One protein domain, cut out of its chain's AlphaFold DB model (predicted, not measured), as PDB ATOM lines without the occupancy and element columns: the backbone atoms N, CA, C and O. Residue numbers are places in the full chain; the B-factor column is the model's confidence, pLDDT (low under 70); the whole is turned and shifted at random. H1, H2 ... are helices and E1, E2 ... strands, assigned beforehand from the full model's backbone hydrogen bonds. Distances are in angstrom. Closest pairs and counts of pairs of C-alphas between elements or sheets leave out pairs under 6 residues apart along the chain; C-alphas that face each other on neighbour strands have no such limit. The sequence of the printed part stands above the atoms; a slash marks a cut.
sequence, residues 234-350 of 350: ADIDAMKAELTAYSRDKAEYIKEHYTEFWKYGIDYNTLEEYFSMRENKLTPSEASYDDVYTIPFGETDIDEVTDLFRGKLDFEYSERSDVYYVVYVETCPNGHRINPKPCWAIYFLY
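Overview. This is residues 234 to 350 of the 350 residues of the protein "Fibronectin type III domain-containing protein" of Ruminococcus sp. AF37-20 (UniProt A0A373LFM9). A strongly twisted sheet of three strands has two long helices, H1 and H4, side by side over one face and running along its strands, while at one end of the long axis H2, H3 and the link of residues 258 to 270 make a smaller helical end. H3 comes back to the sheet there and grazes it near E2. The printed part has 117 residues with four named helices and three named strands, in the order H1 H2 H3 E1 H4 E2 E3; the sheet's order is E1 E3 E2, antiparallel, and the class is mixed, helices and strands. The whole is compact, with a radius of gyration of the C-alphas of 14.8 A, and elongated, with spans of 45 by 27 by 25 A.

Along the chain. Begin with the sheet: E1 is residues 289 to 296, 20.4 A long from first to last C-alpha, E3 is residues 343 to 349, 18.5 A, and E2 is residues 326 to 332, 18.8 A. Find C-alpha 349, where E3 ends, at (26.753, 0.005, -34.766). Find C-alpha 234 at (18.063, 11.731, -50.510); from there H1, residues 234 to 250, runs 24.4 A to C-alpha 250 at (34.086, -5.960, -45.409). H4, residues 302 to 319, is 26.1 A long. H2 is residues 252 to 257, 8.6 A, and H3 is residues 271 to 281, 15.3 A.

Arrangement. Look first at E3, the inner strand, antiparallel to both edge strands. Beside E1, N 293 and O 346 are 2.9 A apart, within hydrogen-bond range; beside E2, its partner in a hairpin, N 328 and O 347 are 2.9 A apart, also within range. E1, H4 and E2 form a split strand-helix-strand unit, two strands running the same way with E3 between them, and its crossover is right-handed. H1 and H4 lie on the same face, giving two layers, helices on one face of a sheet. H1 is over E3 and E2 at a height over the sheet of 9.0 A, and H4 is over E1 and E3 at 9.8 A. H1 and H4 touch at a shallow tilt of 27 degrees, the same way, with the C-alphas of Met 239 and Thr 306 closest at 6.1 A. H3 only grazes the sheet with residues 275 to 281; its closest C-alphas to E2 are those of Glu 279 and Val 326, 5.7 A apart. H2 is not on the sheet, and is close to H3 but not clearly touching, with the C-alphas of Lys 255 and Leu 271 closest at 6.7 A. In H1, H2, H3 and H4 every O i to N i+4 pair is within hydrogen-bond range.

Size, cuts and confidence. The two C-alphas farthest apart are those of Gly 265 and Gly 298, 45.7 A. The printed part has no cut, and the link from H2 to H3, 13 residues, is long. No printed residue is under 70 in pLDDT, and the mean of the printed part is 95.4.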
ATOM      1  N   ALA A 234      17.898  12.754 -49.481       92.38
ATOM      2  CA  ALA A 234      18.063  11.731 -50.510       92.38
ATOM      3  C   ALA A 234      19.543  11.397 -50.761       92.38
ATOM      4  O   ALA A 234      19.876  10.234 -50.960       92.38
ATOM      5  N   ASP A 235      20.422  12.402 -50.703       94.50
ATOM      6  CA  ASP A 235      21.871  12.196 -50.822       94.50
ATOM      7  C   ASP A 235      22.404  11.395 -49.619       94.50
ATOM      8  O   ASP A 235      23.180  10.459 -49.788       94.50
ATOM      9  N   ILE A 236      21.922  11.697 -48.405       96.88
ATOM     10  CA  ILE A 236      22.261  10.953 -47.179       96.88
ATOM     11  C   ILE A 236      21.745   9.511 -47.223       96.88
ATOM     12  O   ILE A 236      22.458   8.600 -46.807       96.88
ATOM     13  N   ASP A 237      20.532   9.287 -47.731       96.50
ATOM     14  CA  ASP A 237      19.950   7.949 -47.859       96.50
ATOM     15  C   ASP A 237      20.741   7.098 -48.870       96.50
ATOM     16  O   ASP A 237      20.993   5.918 -48.617       96.50
ATOM     17  N   ALA A 238      21.183   7.701 -49.980       96.69
ATOM     18  CA  ALA A 238      22.035   7.048 -50.973       96.69
ATOM     19  C   ALA A 238      23.424   6.710 -50.404       96.69
ATOM     20  O   ALA A 238      23.853   5.562 -50.501       96.69
ATOM     21  N   MET A 239      24.079   7.668 -49.737       97.81
ATOM     22  CA  MET A 239      25.356   7.446 -49.050       97.81
ATOM     23  C   MET A 239      25.234   6.338 -47.999       97.81
ATOM     24  O   MET A 239      26.079   5.449 -47.940       97.81
ATOM     25  N   LYS A 240      24.173   6.346 -47.180       97.94
ATOM     26  CA  LYS A 240      23.924   5.287 -46.193       97.94
ATOM     27  C   LYS A 240      23.838   3.920 -46.873       97.94
ATOM     28  O   LYS A 240      24.482   2.989 -46.410       97.94
ATOM     29  N   ALA A 241      23.069   3.796 -47.957       97.44
ATOM     30  CA  ALA A 241      22.938   2.534 -48.684       97.44
ATOM     31  C   ALA A 241      24.284   2.046 -49.246       97.44
ATOM     32  O   ALA A 241      24.595   0.859 -49.158       97.44
ATOM     33  N   GLU A 242      25.094   2.962 -49.773       98.31
ATOM     34  CA  GLU A 242      26.421   2.652 -50.297       98.31
ATOM     35  C   GLU A 242      27.390   2.190 -49.199       98.31
ATOM     36  O   GLU A 242      28.023   1.144 -49.333       98.31
ATOM     37  N   LEU A 243      27.457   2.917 -48.080       98.12
ATOM     38  CA  LEU A 243      28.296   2.556 -46.936       98.12
ATOM     39  C   LEU A 243      27.835   1.247 -46.279       98.12
ATOM     40  O   LEU A 243      28.670   0.454 -45.850       98.12
ATOM     41  N   THR A 244      26.526   0.981 -46.233       97.69
ATOM     42  CA  THR A 244      25.987  -0.311 -45.785       97.69
ATOM     43  C   THR A 244      26.457  -1.441 -46.696       97.69
ATOM     44  O   THR A 244      26.953  -2.451 -46.200       97.69
ATOM     45  N   ALA A 245      26.356  -1.283 -48.020       97.94
ATOM     46  CA  ALA A 245      26.837  -2.290 -48.965       97.94
ATOM     47  C   ALA A 245      28.354  -2.516 -48.838       97.94
ATOM     48  O   ALA A 245      28.803  -3.661 -48.832       97.94
ATOM     49  N   TYR A 246      29.125  -1.439 -48.662       98.25
ATOM     50  CA  TYR A 246      30.564  -1.502 -48.409       98.25
ATOM     51  C   TYR A 246      30.891  -2.264 -47.117       98.25
ATOM     52  O   TYR A 246      31.727  -3.163 -47.117       98.25
ATOM     53  N   SER A 247      30.189  -1.959 -46.025       97.56
ATOM     54  CA  SER A 247      30.374  -2.624 -44.732       97.56
ATOM     55  C   SER A 247      30.018  -4.115 -44.788       97.56
ATOM     56  O   SER A 247      30.777  -4.961 -44.318       97.56
ATOM     57  N   ARG A 248      28.906  -4.473 -45.451       97.38
ATOM     58  CA  ARG A 248      28.553  -5.879 -45.710       97.38
ATOM     59  C   ARG A 248      29.665  -6.604 -46.455       97.38
ATOM     60  O   ARG A 248      29.916  -7.771 -46.168       97.38
ATOM     61  N   ASP A 249      30.318  -5.936 -47.406       97.44
ATOM     62  CA  ASP A 249      31.422  -6.534 -48.142       97.44
ATOM     63  C   ASP A 249      32.652  -6.788 -47.254       97.44
ATOM     64  O   ASP A 249      33.256  -7.857 -47.324       97.44
ATOM     65  N   LYS A 250      32.958  -5.859 -46.346       97.38
ATOM     66  CA  LYS A 250      34.086  -5.960 -45.409       97.38
ATOM     67  C   LYS A 250      33.894  -6.967 -44.276       97.38
ATOM     68  O   LYS A 250      34.877  -7.392 -43.679       97.38
ATOM     69  N   ALA A 251      32.661  -7.377 -43.984       96.94
ATOM     70  CA  ALA A 251      32.337  -8.306 -42.901       96.94
ATOM     71  C   ALA A 251      32.714  -9.777 -43.210       96.94
ATOM     72  O   ALA A 251      31.877 -10.670 -43.081       96.94
ATOM     73  N   GLU A 252      33.956 -10.048 -43.627       96.75
ATOM     74  CA  GLU A 252      34.435 -11.370 -44.071       96.75
ATOM     75  C   GLU A 252      34.206 -12.465 -43.024       96.75
ATOM     76  O   GLU A 252      33.599 -13.489 -43.335       96.75
ATOM     77  N   TYR A 253      34.562 -12.208 -41.761       96.81
ATOM     78  CA  TYR A 253      34.334 -13.160 -40.670       96.81
ATOM     79  C   TYR A 253      32.853 -13.535 -40.534       96.81
ATOM     80  O   TYR A 253      32.498 -14.702 -40.393       96.81
ATOM     81  N   ILE A 254      31.956 -12.551 -40.626       97.19
ATOM     82  CA  ILE A 254      30.514 -12.795 -40.562       97.19
ATOM     83  C   ILE A 254      30.062 -13.634 -41.756       97.19
ATOM     84  O   ILE A 254      29.291 -14.573 -41.574       97.19
ATOM     85  N   LYS A 255      30.550 -13.338 -42.969       97.19
ATOM     86  CA  LYS A 255      30.216 -14.112 -44.174       97.19
ATOM     87  C   LYS A 255      30.586 -15.591 -44.021       97.19
ATOM     88  O   LYS A 255      29.834 -16.445 -44.487       97.19
ATOM     89  N   GLU A 256      31.702 -15.884 -43.359       96.81
ATOM     90  CA  GLU A 256      32.191 -17.249 -43.143       96.81
ATOM     91  C   GLU A 256      31.511 -17.951 -41.956       96.81
ATOM     92  O   GLU A 256      31.191 -19.136 -42.053       96.81
ATOM     93  N   HIS A 257      31.216 -17.224 -40.874       97.25
ATOM     94  CA  HIS A 257      30.800 -17.811 -39.594       97.25
ATOM     95  C   HIS A 257      29.334 -17.551 -39.199       97.25
ATOM     96  O   HIS A 257      28.907 -17.982 -38.127       97.25
ATOM     97  N   TYR A 258      28.507 -16.892 -40.025       95.94
ATOM     98  CA  TYR A 258      27.123 -16.534 -39.646       95.94
ATOM     99  C   TYR A 258      26.248 -17.721 -39.201       95.94
ATOM    100  O   TYR A 258      25.301 -17.524 -38.432       95.94
ATOM    101  N   THR A 259      26.545 -18.940 -39.666       96.62
ATOM    102  CA  THR A 259      25.826 -20.167 -39.290       96.62
ATOM    103  C   THR A 259      26.187 -20.687 -37.898       96.62
ATOM    104  O   THR A 259      25.482 -21.538 -37.362       96.62
ATOM    105  N   GLU A 260      27.284 -20.209 -37.312       96.56
ATOM    106  CA  GLU A 260      27.773 -20.631 -35.995       96.56
ATOM    107  C   GLU A 260      27.137 -19.838 -34.851       96.56
ATOM    108  O   GLU A 260      27.158 -20.266 -33.695       96.56
ATOM    109  N   PHE A 261      26.550 -18.675 -35.140       94.69
ATOM    110  CA  PHE A 261      25.919 -17.877 -34.100       94.69
ATOM    111  C   PHE A 261      24.618 -18.527 -33.633       94.69
ATOM    112  O   PHE A 261      23.806 -18.996 -34.426       94.69
ATOM    113  N   TRP A 262      24.362 -18.457 -32.326       94.00
ATOM    114  CA  TRP A 262      23.228 -19.112 -31.661       94.00
ATOM    115  C   TRP A 262      21.835 -18.731 -32.199       94.00
ATOM    116  O   TRP A 262      20.848 -19.392 -31.884       94.00
ATOM    117  N   LYS A 263      21.742 -17.640 -32.965       92.81
ATOM    118  CA  LYS A 263      20.516 -17.144 -33.599       92.81
ATOM    119  C   LYS A 263      20.227 -17.760 -34.968       92.81
ATOM    120  O   LYS A 263      19.102 -17.615 -35.452       92.81
ATOM    121  N   TYR A 264      21.202 -18.426 -35.576       94.62
ATOM    122  CA  TYR A 264      21.022 -19.132 -36.835       94.62
ATOM    123  C   TYR A 264      19.998 -20.264 -36.676       94.62
ATOM    124  O   TYR A 264      20.027 -21.015 -35.701       94.62
ATOM    125  N   GLY A 265      19.046 -20.353 -37.606       95.19
ATOM    126  CA  GLY A 265      17.908 -21.273 -37.528       95.19
ATOM    127  C   GLY A 265      16.764 -20.810 -36.616       95.19
ATOM    128  O   GLY A 265      15.744 -21.492 -36.538       95.19
ATOM    129  N   ILE A 266      16.907 -19.662 -35.934       95.00
ATOM    130  CA  ILE A 266      15.878 -19.079 -35.052       95.00
ATOM    131  C   ILE A 266      15.413 -17.726 -35.591       95.00
ATOM    132  O   ILE A 266      14.238 -17.552 -35.903       95.00
ATOM    133  N   ASP A 267      16.336 -16.767 -35.693       93.56
ATOM    134  CA  ASP A 267      16.030 -15.396 -36.115       93.56
ATOM    135  C   ASP A 267      16.343 -15.170 -37.610       93.56
ATOM    136  O   ASP A 267      15.780 -14.257 -38.213       93.56
ATOM    137  N   TYR A 268      17.236 -15.971 -38.204       96.69
ATOM    138  CA  TYR A 268      17.631 -15.918 -39.618       96.69
ATOM    139  C   TYR A 268      18.177 -17.278 -40.089       96.69
ATOM    140  O   TYR A 268      18.644 -18.082 -39.282       96.69
ATOM    141  N   ASN A 269      18.150 -17.516 -41.400       96.88
ATOM    142  CA  ASN A 269      18.638 -18.733 -42.061       96.88
ATOM    143  C   ASN A 269      19.609 -18.449 -43.213       96.88
ATOM    144  O   ASN A 269      20.262 -19.366 -43.705       96.88
ATOM    145  N   THR A 270      19.716 -17.202 -43.667       98.00
ATOM    146  CA  THR A 270      20.675 -16.802 -44.706       98.00
ATOM    147  C   THR A 270      21.545 -15.646 -44.231       98.00
ATOM    148  O   THR A 270      21.175 -14.906 -43.316       98.00
ATOM    149  N   LEU A 271      22.703 -15.466 -44.867       96.69
ATOM    150  CA  LEU A 271      23.580 -14.325 -44.607       96.69
ATOM    151  C   LEU A 271      22.868 -12.985 -44.873       96.69
ATOM    152  O   LEU A 271      23.014 -12.034 -44.110       96.69
ATOM    153  N   GLU A 272      22.049 -12.920 -45.923       97.12
ATOM    154  CA  GLU A 272      21.287 -11.713 -46.259       97.12
ATOM    155  C   GLU A 272      20.208 -11.405 -45.210       97.12
ATOM    156  O   GLU A 272      20.015 -10.248 -44.828       97.12
ATOM    157  N   GLU A 273      19.545 -12.441 -44.684       97.25
ATOM    158  CA  GLU A 273      18.623 -12.300 -43.554       97.25
ATOM    159  C   GLU A 273      19.355 -11.851 -42.283       97.25
ATOM    160  O   GLU A 273      18.818 -11.016 -41.559       97.25
ATOM    161  N   TYR A 274      20.580 -12.333 -42.027       96.88
ATOM    162  CA  TYR A 274      21.404 -11.845 -40.917       96.88
ATOM    163  C   TYR A 274      21.688 -10.346 -41.056       96.88
ATOM    164  O   TYR A 274      21.380  -9.585 -40.136       96.88
ATOM    165  N   PHE A 275      22.223  -9.901 -42.199       97.31
ATOM    166  CA  PHE A 275      22.538  -8.486 -42.421       97.31
ATOM    167  C   PHE A 275      21.294  -7.604 -42.312       97.31
ATOM    168  O   PHE A 275      21.281  -6.647 -41.534       97.31
ATOM    169  N   SER A 276      20.213  -7.985 -42.995       96.38
ATOM    170  CA  SER A 276      18.938  -7.268 -42.943       96.38
ATOM    171  C   SER A 276      18.358  -7.223 -41.527       96.38
ATOM    172  O   SER A 276      17.848  -6.192 -41.088       96.38
ATOM    173  N   MET A 277      18.438  -8.320 -40.770       95.19
ATOM    174  CA  MET A 277      17.997  -8.348 -39.375       95.19
ATOM    175  C   MET A 277      18.801  -7.356 -38.530       95.19
ATOM    176  O   MET A 277      18.213  -6.624 -37.735       95.19
ATOM    177  N   ARG A 278      20.130  -7.330 -38.678       95.12
ATOM    178  CA  ARG A 278      21.009  -6.429 -37.921       95.12
ATOM    179  C   ARG A 278      20.715  -4.968 -38.257       95.12
ATOM    180  O   ARG A 278      20.477  -4.183 -37.346       95.12
ATOM    181  N   GLU A 279      20.614  -4.627 -39.536       95.19
ATOM    182  CA  GLU A 279      20.291  -3.268 -40.001       95.19
ATOM    183  C   GLU A 279      18.944  -2.748 -39.502       95.19
ATOM    184  O   GLU A 279      18.805  -1.558 -39.229       95.19
ATOM    185  N   ASN A 280      17.960  -3.637 -39.360       93.75
ATOM    186  CA  ASN A 280      16.630  -3.276 -38.878       93.75
ATOM    187  C   ASN A 280      16.535  -3.193 -37.347       93.75
ATOM    188  O   ASN A 280      15.640  -2.520 -36.840       93.75
ATOM    189  N   LYS A 281      17.400  -3.905 -36.612       92.00
ATOM    190  CA  LYS A 281      17.342  -3.983 -35.143       92.00
ATOM    191  C   LYS A 281      18.284  -3.006 -34.443       92.00
ATOM    192  O   LYS A 281      17.971  -2.589 -33.336       92.00
ATOM    193  N   LEU A 282      19.443  -2.687 -35.019       94.50
ATOM    194  CA  LEU A 282      20.432  -1.874 -34.314       94.50
ATOM    195  C   LEU A 282      20.050  -0.393 -34.327       94.50
ATOM    196  O   LEU A 282      19.898   0.231 -35.377       94.50
ATOM    197  N   THR A 283      19.945   0.169 -33.127       94.75
ATOM    198  CA  THR A 283      19.773   1.600 -32.874       94.75
ATOM    199  C   THR A 283      20.876   2.073 -31.922       94.75
ATOM    200  O   THR A 283      21.376   1.269 -31.130       94.75
ATOM    201  N   PRO A 284      21.242   3.368 -31.909       93.56
ATOM    202  CA  PRO A 284      22.249   3.884 -30.975       93.56
ATOM    203  C   PRO A 284      21.913   3.684 -29.484       93.56
ATOM    204  O   PRO A 284      22.794   3.805 -28.639       93.56
ATOM    205  N   SER A 285      20.648   3.416 -29.138       91.50
ATOM    206  CA  SER A 285      20.217   3.117 -27.764       91.50
ATOM    207  C   SER A 285      20.337   1.645 -27.370       91.50
ATOM    208  O   SER A 285      20.319   1.340 -26.181       91.50
ATOM    209  N   GLU A 286      20.408   0.740 -28.345       91.19
ATOM    210  CA  GLU A 286      20.317  -0.713 -28.130       91.19
ATOM    211  C   GLU A 286      21.567  -1.465 -28.613       91.19
ATOM    212  O   GLU A 286      21.719  -2.649 -28.316       91.19
ATOM    213  N   ALA A 287      22.460  -0.786 -29.334       92.88
ATOM    214  CA  ALA A 287      23.689  -1.329 -29.899       92.88
ATOM    215  C   ALA A 287      24.935  -0.635 -29.331       92.88
ATOM    216  O   ALA A 287      24.859   0.490 -28.830       92.88
ATOM    217  N   SER A 288      26.088  -1.297 -29.445       93.19
ATOM    218  CA  SER A 288      27.376  -0.659 -29.161       93.19
ATOM    219  C   SER A 288      27.881   0.072 -30.402       93.19
ATOM    220  O   SER A 288      27.523  -0.270 -31.527       93.19
ATOM    221  N   TYR A 289      28.692   1.102 -30.191       92.81
ATOM    222  CA  TYR A 289      29.429   1.800 -31.237       92.81
ATOM    223  C   TYR A 289      30.686   2.416 -30.633       92.81
ATOM    224  O   TYR A 289      30.655   2.879 -29.489       92.81
ATOM    225  N   ASP A 290      31.769   2.426 -31.404       86.44
ATOM    226  CA  ASP A 290      33.055   2.971 -30.965       86.44
ATOM    227  C   ASP A 290      33.047   4.504 -31.053       86.44
ATOM    228  O   ASP A 290      33.419   5.196 -30.103       86.44
ATOM    229  N   ASP A 291      32.511   5.039 -32.154       87.50
ATOM    230  CA  ASP A 291      32.464   6.471 -32.422       87.50
ATOM    231  C   ASP A 291      31.141   6.933 -33.043       87.50
ATOM    232  O   ASP A 291      30.340   6.171 -33.591       87.50
ATOM    233  N   VAL A 292      30.915   8.243 -32.946       93.88
ATOM    234  CA  VAL A 292      29.815   8.951 -33.601       93.88
ATOM    235  C   VAL A 292      30.386  10.099 -34.412       93.88
ATOM    236  O   VAL A 292      31.202  10.879 -33.925       93.88
ATOM    237  N   TYR A 293      29.913  10.236 -35.641       95.69
ATOM    238  CA  TYR A 293      30.342  11.272 -36.569       95.69
ATOM    239  C   TYR A 293      29.186  12.212 -36.896       95.69
ATOM    240  O   TYR A 293      28.019  11.882 -36.683       95.69
ATOM    241  N   THR A 294      29.489  13.407 -37.412       96.56
ATOM    242  CA  THR A 294      28.436  14.343 -37.829       96.56
ATOM    243  C   THR A 294      28.736  15.014 -39.156       96.56
ATOM    244  O   THR A 294      29.825  15.560 -39.321       96.56
ATOM    245  N   ILE A 295      27.729  15.090 -40.027       96.62
ATOM    246  CA  ILE A 295      27.730  15.931 -41.226       96.62
ATOM    247  C   ILE A 295      26.894  17.184 -40.926       96.62
ATOM    248  O   ILE A 295      25.704  17.068 -40.614       96.62
ATOM    249  N   PRO A 296      27.453  18.403 -40.991       94.75
ATOM    250  CA  PRO A 296      26.664  19.621 -40.833       94.75
ATOM    251  C   PRO A 296      25.616  19.776 -41.947       94.75
ATOM    252  O   PRO A 296      25.926  19.591 -43.115       94.75
ATOM    253  N   PHE A 297      24.417  20.293 -41.642       92.06
ATOM    254  CA  PHE A 297      23.390  20.618 -42.663       92.06
ATOM    255  C   PHE A 297      23.810  21.683 -43.698       92.06
ATOM    256  O   PHE A 297      23.029  22.071 -44.570       92.06
ATOM    257  N   GLY A 298      24.998  22.265 -43.543       90.06
ATOM    258  CA  GLY A 298      25.588  23.197 -44.496       90.06
ATOM    259  C   GLY A 298      26.527  22.547 -45.507       90.06
ATOM    260  O   GLY A 298      26.953  23.272 -46.398       90.06
ATOM    261  N   GLU A 299      26.842  21.260 -45.346       93.69
ATOM    262  CA  GLU A 299      27.791  20.535 -46.188       93.69
ATOM    263  C   GLU A 299      27.280  20.396 -47.623       93.69
ATOM    264  O   GLU A 299      26.067  20.332 -47.850       93.69
ATOM    265  N   THR A 300      28.202  20.402 -48.583       93.06
ATOM    266  CA  THR A 300      27.901  20.442 -50.019       93.06
ATOM    267  C   THR A 300      28.558  19.326 -50.819       93.06
ATOM    268  O   THR A 300      28.081  19.040 -51.913       93.06
ATOM    269  N   ASP A 301      29.622  18.707 -50.303       92.94
ATOM    270  CA  ASP A 301      30.361  17.663 -51.019       92.94
ATOM    271  C   ASP A 301      30.010  16.273 -50.470       92.94
ATOM    272  O   ASP A 301      30.551  15.829 -49.460       92.94
ATOM    273  N   ILE A 302      29.028  15.606 -51.085       94.19
ATOM    274  CA  ILE A 302      28.610  14.265 -50.647       94.19
ATOM    275  C   ILE A 302      29.655  13.196 -50.989       94.19
ATOM    276  O   ILE A 302      29.772  12.218 -50.251       94.19
ATOM    277  N   ASP A 303      30.426  13.381 -52.060       92.56
ATOM    278  CA  ASP A 303      31.396  12.389 -52.528       92.56
ATOM    279  C   ASP A 303      32.597  12.346 -51.571       92.56
ATOM    280  O   ASP A 303      32.947  11.274 -51.075       92.56
ATOM    281  N   GLU A 304      33.144  13.513 -51.199       95.38
ATOM    282  CA  GLU A 304      34.216  13.622 -50.195       95.38
ATOM    283  C   GLU A 304      33.781  13.036 -48.842       95.38
ATOM    284  O   GLU A 304      34.529  12.306 -48.186       95.38
ATOM    285  N   VAL A 305      32.544  13.322 -48.431       96.69
ATOM    286  CA  VAL A 305      31.973  12.803 -47.185       96.69
ATOM    287  C   VAL A 305      31.817  11.279 -47.229       96.69
ATOM    288  O   VAL A 305      32.130  10.603 -46.247       96.69
ATOM    289  N   THR A 306      31.361  10.724 -48.353       97.19
ATOM    290  CA  THR A 306      31.200   9.274 -48.528       97.19
ATOM    291  C   THR A 306      32.553   8.567 -48.478       97.19
ATOM    292  O   THR A 306      32.712   7.599 -47.731       97.19
ATOM    293  N   ASP A 307      33.555   9.085 -49.193       97.50
ATOM    294  CA  ASP A 307      34.917   8.541 -49.196       97.50
ATOM    295  C   ASP A 307      35.556   8.585 -47.799       97.50
ATOM    296  O   ASP A 307      36.171   7.605 -47.363       97.50
ATOM    297  N   LEU A 308      35.351   9.677 -47.049       97.44
ATOM    298  CA  LEU A 308      35.795   9.787 -45.658       97.44
ATOM    299  C   LEU A 308      35.216   8.658 -44.796       97.44
ATOM    300  O   LEU A 308      35.954   8.031 -44.033       97.44
ATOM    301  N   PHE A 309      33.914   8.383 -44.906       97.88
ATOM    302  CA  PHE A 309      33.269   7.342 -44.105       97.88
ATOM    303  C   PHE A 309      33.615   5.922 -44.548       97.88
ATOM    304  O   PHE A 309      33.699   5.053 -43.681       97.88
ATOM    305  N   ARG A 310      33.908   5.681 -45.835       97.81
ATOM    306  CA  ARG A 310      34.505   4.404 -46.266       97.81
ATOM    307  C   ARG A 310      35.852   4.176 -45.579       97.81
ATOM    308  O   ARG A 310      36.055   3.122 -44.986       97.81
ATOM    309  N   GLY A 311      36.715   5.194 -45.550       97.69
ATOM    310  CA  GLY A 311      37.996   5.122 -44.843       97.69
ATOM    311  C   GLY A 311      37.854   4.934 -43.327       97.69
ATOM    312  O   GLY A 311      38.680   4.269 -42.706       97.69
ATOM    313  N   LYS A 312      36.793   5.480 -42.714       96.94
ATOM    314  CA  LYS A 312      36.479   5.211 -41.303       96.94
ATOM    315  C   LYS A 312      36.037   3.771 -41.073       96.94
ATOM    316  O   LYS A 312      36.566   3.152 -40.163       96.94
ATOM    317  N   LEU A 313      35.156   3.222 -41.910       96.94
ATOM    318  CA  LEU A 313      34.792   1.802 -41.843       96.94
ATOM    319  C   LEU A 313      36.023   0.899 -41.994       96.94
ATOM    320  O   LEU A 313      36.169  -0.043 -41.225       96.94
ATOM    321  N   ASP A 314      36.931   1.206 -42.925       97.38
ATOM    322  CA  ASP A 314      38.184   0.451 -43.079       97.38
ATOM    323  C   ASP A 314      39.028   0.447 -41.801       97.38
ATOM    324  O   ASP A 314      39.599  -0.582 -41.443       97.38
ATOM    325  N   PHE A 315      39.089   1.585 -41.107       96.31
ATOM    326  CA  PHE A 315      39.769   1.682 -39.822       96.31
ATOM    327  C   PHE A 315      39.086   0.817 -38.752       96.31
ATOM    328  O   PHE A 315      39.767   0.009 -38.123       96.31
ATOM    329  N   GLU A 316      37.761   0.903 -38.595       95.62
ATOM    330  CA  GLU A 316      37.034   0.087 -37.607       95.62
ATOM    331  C   GLU A 316      37.231  -1.421 -37.857       95.62
ATOM    332  O   GLU A 316      37.537  -2.179 -36.938       95.62
ATOM    333  N   TYR A 317      37.159  -1.862 -39.118       95.69
ATOM    334  CA  TYR A 317      37.404  -3.259 -39.492       95.69
ATOM    335  C   TYR A 317      38.849  -3.718 -39.252       95.69
ATOM    336  O   TYR A 317      39.080  -4.910 -39.043       95.69
ATOM    337  N   SER A 318      39.821  -2.799 -39.265       95.25
ATOM    338  CA  SER A 318      41.214  -3.116 -38.925       95.25
ATOM    339  C   SER A 318      41.429  -3.338 -37.425       95.25
ATOM    340  O   SER A 318      42.302  -4.116 -37.046       95.25
ATOM    341  N   GLU A 319      40.601  -2.710 -36.586       94.75
ATOM    342  CA  GLU A 319      40.626  -2.881 -35.131       94.75
ATOM    343  C   GLU A 319      39.775  -4.081 -34.688       94.75
ATOM    344  O   GLU A 319      40.130  -4.793 -33.745       94.75
ATOM    345  N   ARG A 320      38.654  -4.330 -35.377       93.88
ATOM    346  CA  ARG A 320      37.704  -5.398 -35.057       93.88
ATOM    347  C   ARG A 320      37.130  -6.032 -36.325       93.88
ATOM    348  O   ARG A 320      36.153  -5.563 -36.906       93.88
ATOM    349  N   SER A 321      37.708  -7.162 -36.719       93.44
ATOM    350  CA  SER A 321      37.330  -7.882 -37.940       93.44
ATOM    351  C   SER A 321      36.210  -8.916 -37.753       93.44
ATOM    352  O   SER A 321      35.735  -9.478 -38.736       93.44
ATOM    353  N   ASP A 322      35.794  -9.202 -36.516       94.38
ATOM    354  CA  ASP A 322      34.837 -10.263 -36.164       94.38
ATOM    355  C   ASP A 322      33.377  -9.784 -36.044       94.38
ATOM    356  O   ASP A 322      32.508 -10.525 -35.578       94.38
ATOM    357  N   VAL A 323      33.078  -8.558 -36.489       93.81
ATOM    358  CA  VAL A 323      31.736  -7.957 -36.416       93.81
ATOM    359  C   VAL A 323      31.204  -7.486 -37.767       93.81
ATOM    360  O   VAL A 323      31.924  -7.360 -38.755       93.81
ATOM    361  N   TYR A 324      29.904  -7.194 -37.800       96.31
ATOM    362  CA  TYR A 324      29.274  -6.433 -38.874       96.31
ATOM    363  C   TYR A 324      28.884  -5.044 -38.364       96.31
ATOM    364  O   TYR A 324      28.021  -4.943 -37.488       96.31
ATOM    365  N   TYR A 325      29.483  -4.002 -38.947       97.44
ATOM    366  CA  TYR A 325      29.170  -2.611 -38.639       97.44
ATOM    367  C   TYR A 325      27.945  -2.134 -39.438       97.44
ATOM    368  O   TYR A 325      28.004  -1.913 -40.647       97.44
ATOM    369  N   VAL A 326      26.819  -1.927 -38.760       97.50
ATOM    370  CA  VAL A 326      25.608  -1.329 -39.334       97.50
ATOM    371  C   VAL A 326      25.759   0.187 -39.384       97.50
ATOM    372  O   VAL A 326      25.896   0.847 -38.354       97.50
ATOM    373  N   VAL A 327      25.659   0.753 -40.587       97.69
ATOM    374  CA  VAL A 327      25.649   2.204 -40.785       97.69
ATOM    375  C   VAL A 327      24.268   2.751 -40.436       97.69
ATOM    376  O   VAL A 327      23.284   2.524 -41.147       97.69
ATOM    377  N   TYR A 328      24.182   3.499 -39.341       97.44
ATOM    378  CA  TYR A 328      22.958   4.158 -38.895       97.44
ATOM    379  C   TYR A 328      23.112   5.676 -38.996       97.44
ATOM    380  O   TYR A 328      24.134   6.232 -38.603       97.44
ATOM    381  N   VAL A 329      22.088   6.355 -39.522       97.12
ATOM    382  CA  VAL A 329      22.088   7.811 -39.704       97.12
ATOM    383  C   VAL A 329      20.790   8.398 -39.172       97.12
ATOM    384  O   VAL A 329      19.710   7.924 -39.523       97.12
ATOM    385  N   GLU A 330      20.889   9.456 -38.371       95.31
ATOM    386  CA  GLU A 330      19.739  10.208 -37.865       95.31
ATOM    387  C   GLU A 330      19.958  11.722 -37.929       95.31
ATOM    388  O   GLU A 330      21.081  12.219 -38.006       95.31
ATOM    389  N   THR A 331      18.871  12.494 -37.906       96.44
ATOM    390  CA  THR A 331      18.959  13.958 -37.884       96.44
ATOM    391  C   THR A 331      19.079  14.488 -36.460       96.44
ATOM    392  O   THR A 331      18.236  14.198 -35.615       96.44
ATOM    393  N   CYS A 332      20.031  15.389 -36.238       95.38
ATOM    394  CA  CYS A 332      20.206  16.171 -35.020       95.38
ATOM    395  C   CYS A 332      19.844  17.649 -35.276       95.38
ATOM    396  O   CYS A 332      20.737  18.488 -35.405       95.38
ATOM    397  N   PRO A 333      18.549  18.035 -35.349       93.38
ATOM    398  CA  PRO A 333      18.139  19.393 -35.737       93.38
ATOM    399  C   PRO A 333      18.543  20.479 -34.729       93.38
ATOM    400  O   PRO A 333      18.616  21.648 -35.096       93.38
ATOM    401  N   ASN A 334      18.818  20.098 -33.479       94.75
ATOM    402  CA  ASN A 334      19.295  20.990 -32.418       94.75
ATOM    403  C   ASN A 334      20.795  20.806 -32.124       94.75
ATOM    404  O   ASN A 334      21.284  21.313 -31.117       94.75
ATOM    405  N   GLY A 335      21.508  20.082 -32.989       90.81
ATOM    406  CA  GLY A 335      22.868  19.618 -32.742       90.81
ATOM    407  C   GLY A 335      22.934  18.299 -31.977       90.81
ATOM    408  O   GLY A 335      21.931  17.773 -31.498       90.81
ATOM    409  N   HIS A 336      24.142  17.754 -31.922       94.19
ATOM    410  CA  HIS A 336      24.534  16.516 -31.265       94.19
ATOM    411  C   HIS A 336      25.606  16.808 -30.196       94.19
ATOM    412  O   HIS A 336      26.240  17.864 -30.219       94.19
ATOM    413  N   ARG A 337      25.863  15.880 -29.262       91.56
ATOM    414  CA  ARG A 337      26.828  16.078 -28.156       91.56
ATOM    415  C   ARG A 337      28.215  16.532 -28.636       91.56
ATOM    416  O   ARG A 337      28.852  17.343 -27.973       91.56
ATOM    417  N   ILE A 338      28.655  16.019 -29.784       91.94
ATOM    418  CA  ILE A 338      29.960  16.338 -30.388       91.94
ATOM    419  C   ILE A 338      29.904  17.477 -31.421       91.94
ATOM    420  O   ILE A 338      30.943  17.936 -31.885       91.94
ATOM    421  N   ASN A 339      28.709  17.960 -31.780       91.44
ATOM    422  CA  ASN A 339      28.522  19.062 -32.720       91.44
ATOM    423  C   ASN A 339      27.282  19.888 -32.345       91.44
ATOM    424  O   ASN A 339      26.163  19.471 -32.631       91.44
ATOM    425  N   PRO A 340      27.434  21.093 -31.773       93.94
ATOM    426  CA  PRO A 340      26.299  21.876 -31.286       93.94
ATOM    427  C   PRO A 340      25.421  22.473 -32.403       93.94
ATOM    428  O   PRO A 340      24.436  23.148 -32.110       93.94
ATOM    429  N   LYS A 341      25.781  22.298 -33.683       94.56
ATOM    430  CA  LYS A 341      25.019  22.810 -34.831       94.56
ATOM    431  C   LYS A 341      24.137  21.716 -35.441       94.56
ATOM    432  O   LYS A 341      24.517  20.554 -35.380       94.56
ATOM    433  N   PRO A 342      23.021  22.080 -36.107       94.94
ATOM    434  CA  PRO A 342      22.172  21.117 -36.804       94.94
ATOM    435  C   PRO A 342      22.953  20.236 -37.790       94.94
ATOM    436  O   PRO A 342      23.728  20.753 -38.607       94.94
ATOM    437  N   CYS A 343      22.742  18.927 -37.706       96.88
ATOM    438  CA  CYS A 343      23.565  17.919 -38.369       96.88
ATOM    439  C   CYS A 343      22.790  16.644 -38.727       96.88
ATOM    440  O   CYS A 343      21.672  16.425 -38.254       96.88
ATOM    441  N   TRP A 344      23.415  15.786 -39.529       97.62
ATOM    442  CA  TRP A 344      23.172  14.344 -39.529       97.62
ATOM    443  C   TRP A 344      24.215  13.684 -38.626       97.62
ATOM    444  O   TRP A 344      25.397  14.004 -38.754       97.62
ATOM    445  N   ALA A 345      23.794  12.819 -37.709       97.12
ATOM    446  CA  ALA A 345      24.669  11.992 -36.885       97.12
ATOM    447  C   ALA A 345      24.769  10.598 -37.507       97.12
ATOM    448  O   ALA A 345      23.754  10.041 -37.926       97.12
ATOM    449  N   ILE A 346      25.984  10.065 -37.584       97.44
ATOM    450  CA  ILE A 346      26.296   8.775 -38.202       97.44
ATOM    451  C   ILE A 346      26.974   7.900 -37.164       97.44
ATOM    452  O   ILE A 346      27.892   8.350 -36.475       97.44
ATOM    453  N   TYR A 347      26.520   6.659 -37.087       97.12
ATOM    454  CA  TYR A 347      27.005   5.647 -36.167       97.12
ATOM    455  C   TYR A 347      27.372   4.393 -36.951       97.12
ATOM    456  O   TYR A 347      26.660   4.013 -37.887       97.12
ATOM    457  N   PHE A 348      28.445   3.734 -36.528       97.25
ATOM    458  CA  PHE A 348      28.786   2.384 -36.955       97.25
ATOM    459  C   PHE A 348      28.481   1.441 -35.794       97.25
ATOM    460  O   PHE A 348      29.236   1.353 -34.830       97.25
ATOM    461  N   LEU A 349      27.302   0.820 -35.848       97.25
ATOM    462  CA  LEU A 349      26.753   0.005 -34.766       97.25
ATOM    463  C   LEU A 349      27.186  -1.457 -34.917       97.25
ATOM    464  O   LEU A 349      27.127  -1.983 -36.026       97.25
ATOM    465  N   TYR A 350      27.527  -2.139 -33.825       92.56
ATOM    466  CA  TYR A 350      27.851  -3.573 -33.819       92.56
ATOM    467  C   TYR A 350      27.367  -4.289 -32.552       92.56
ATOM    468  O   TYR A 350      26.912  -3.631 -31.585       92.56
TER     469      TYR A 350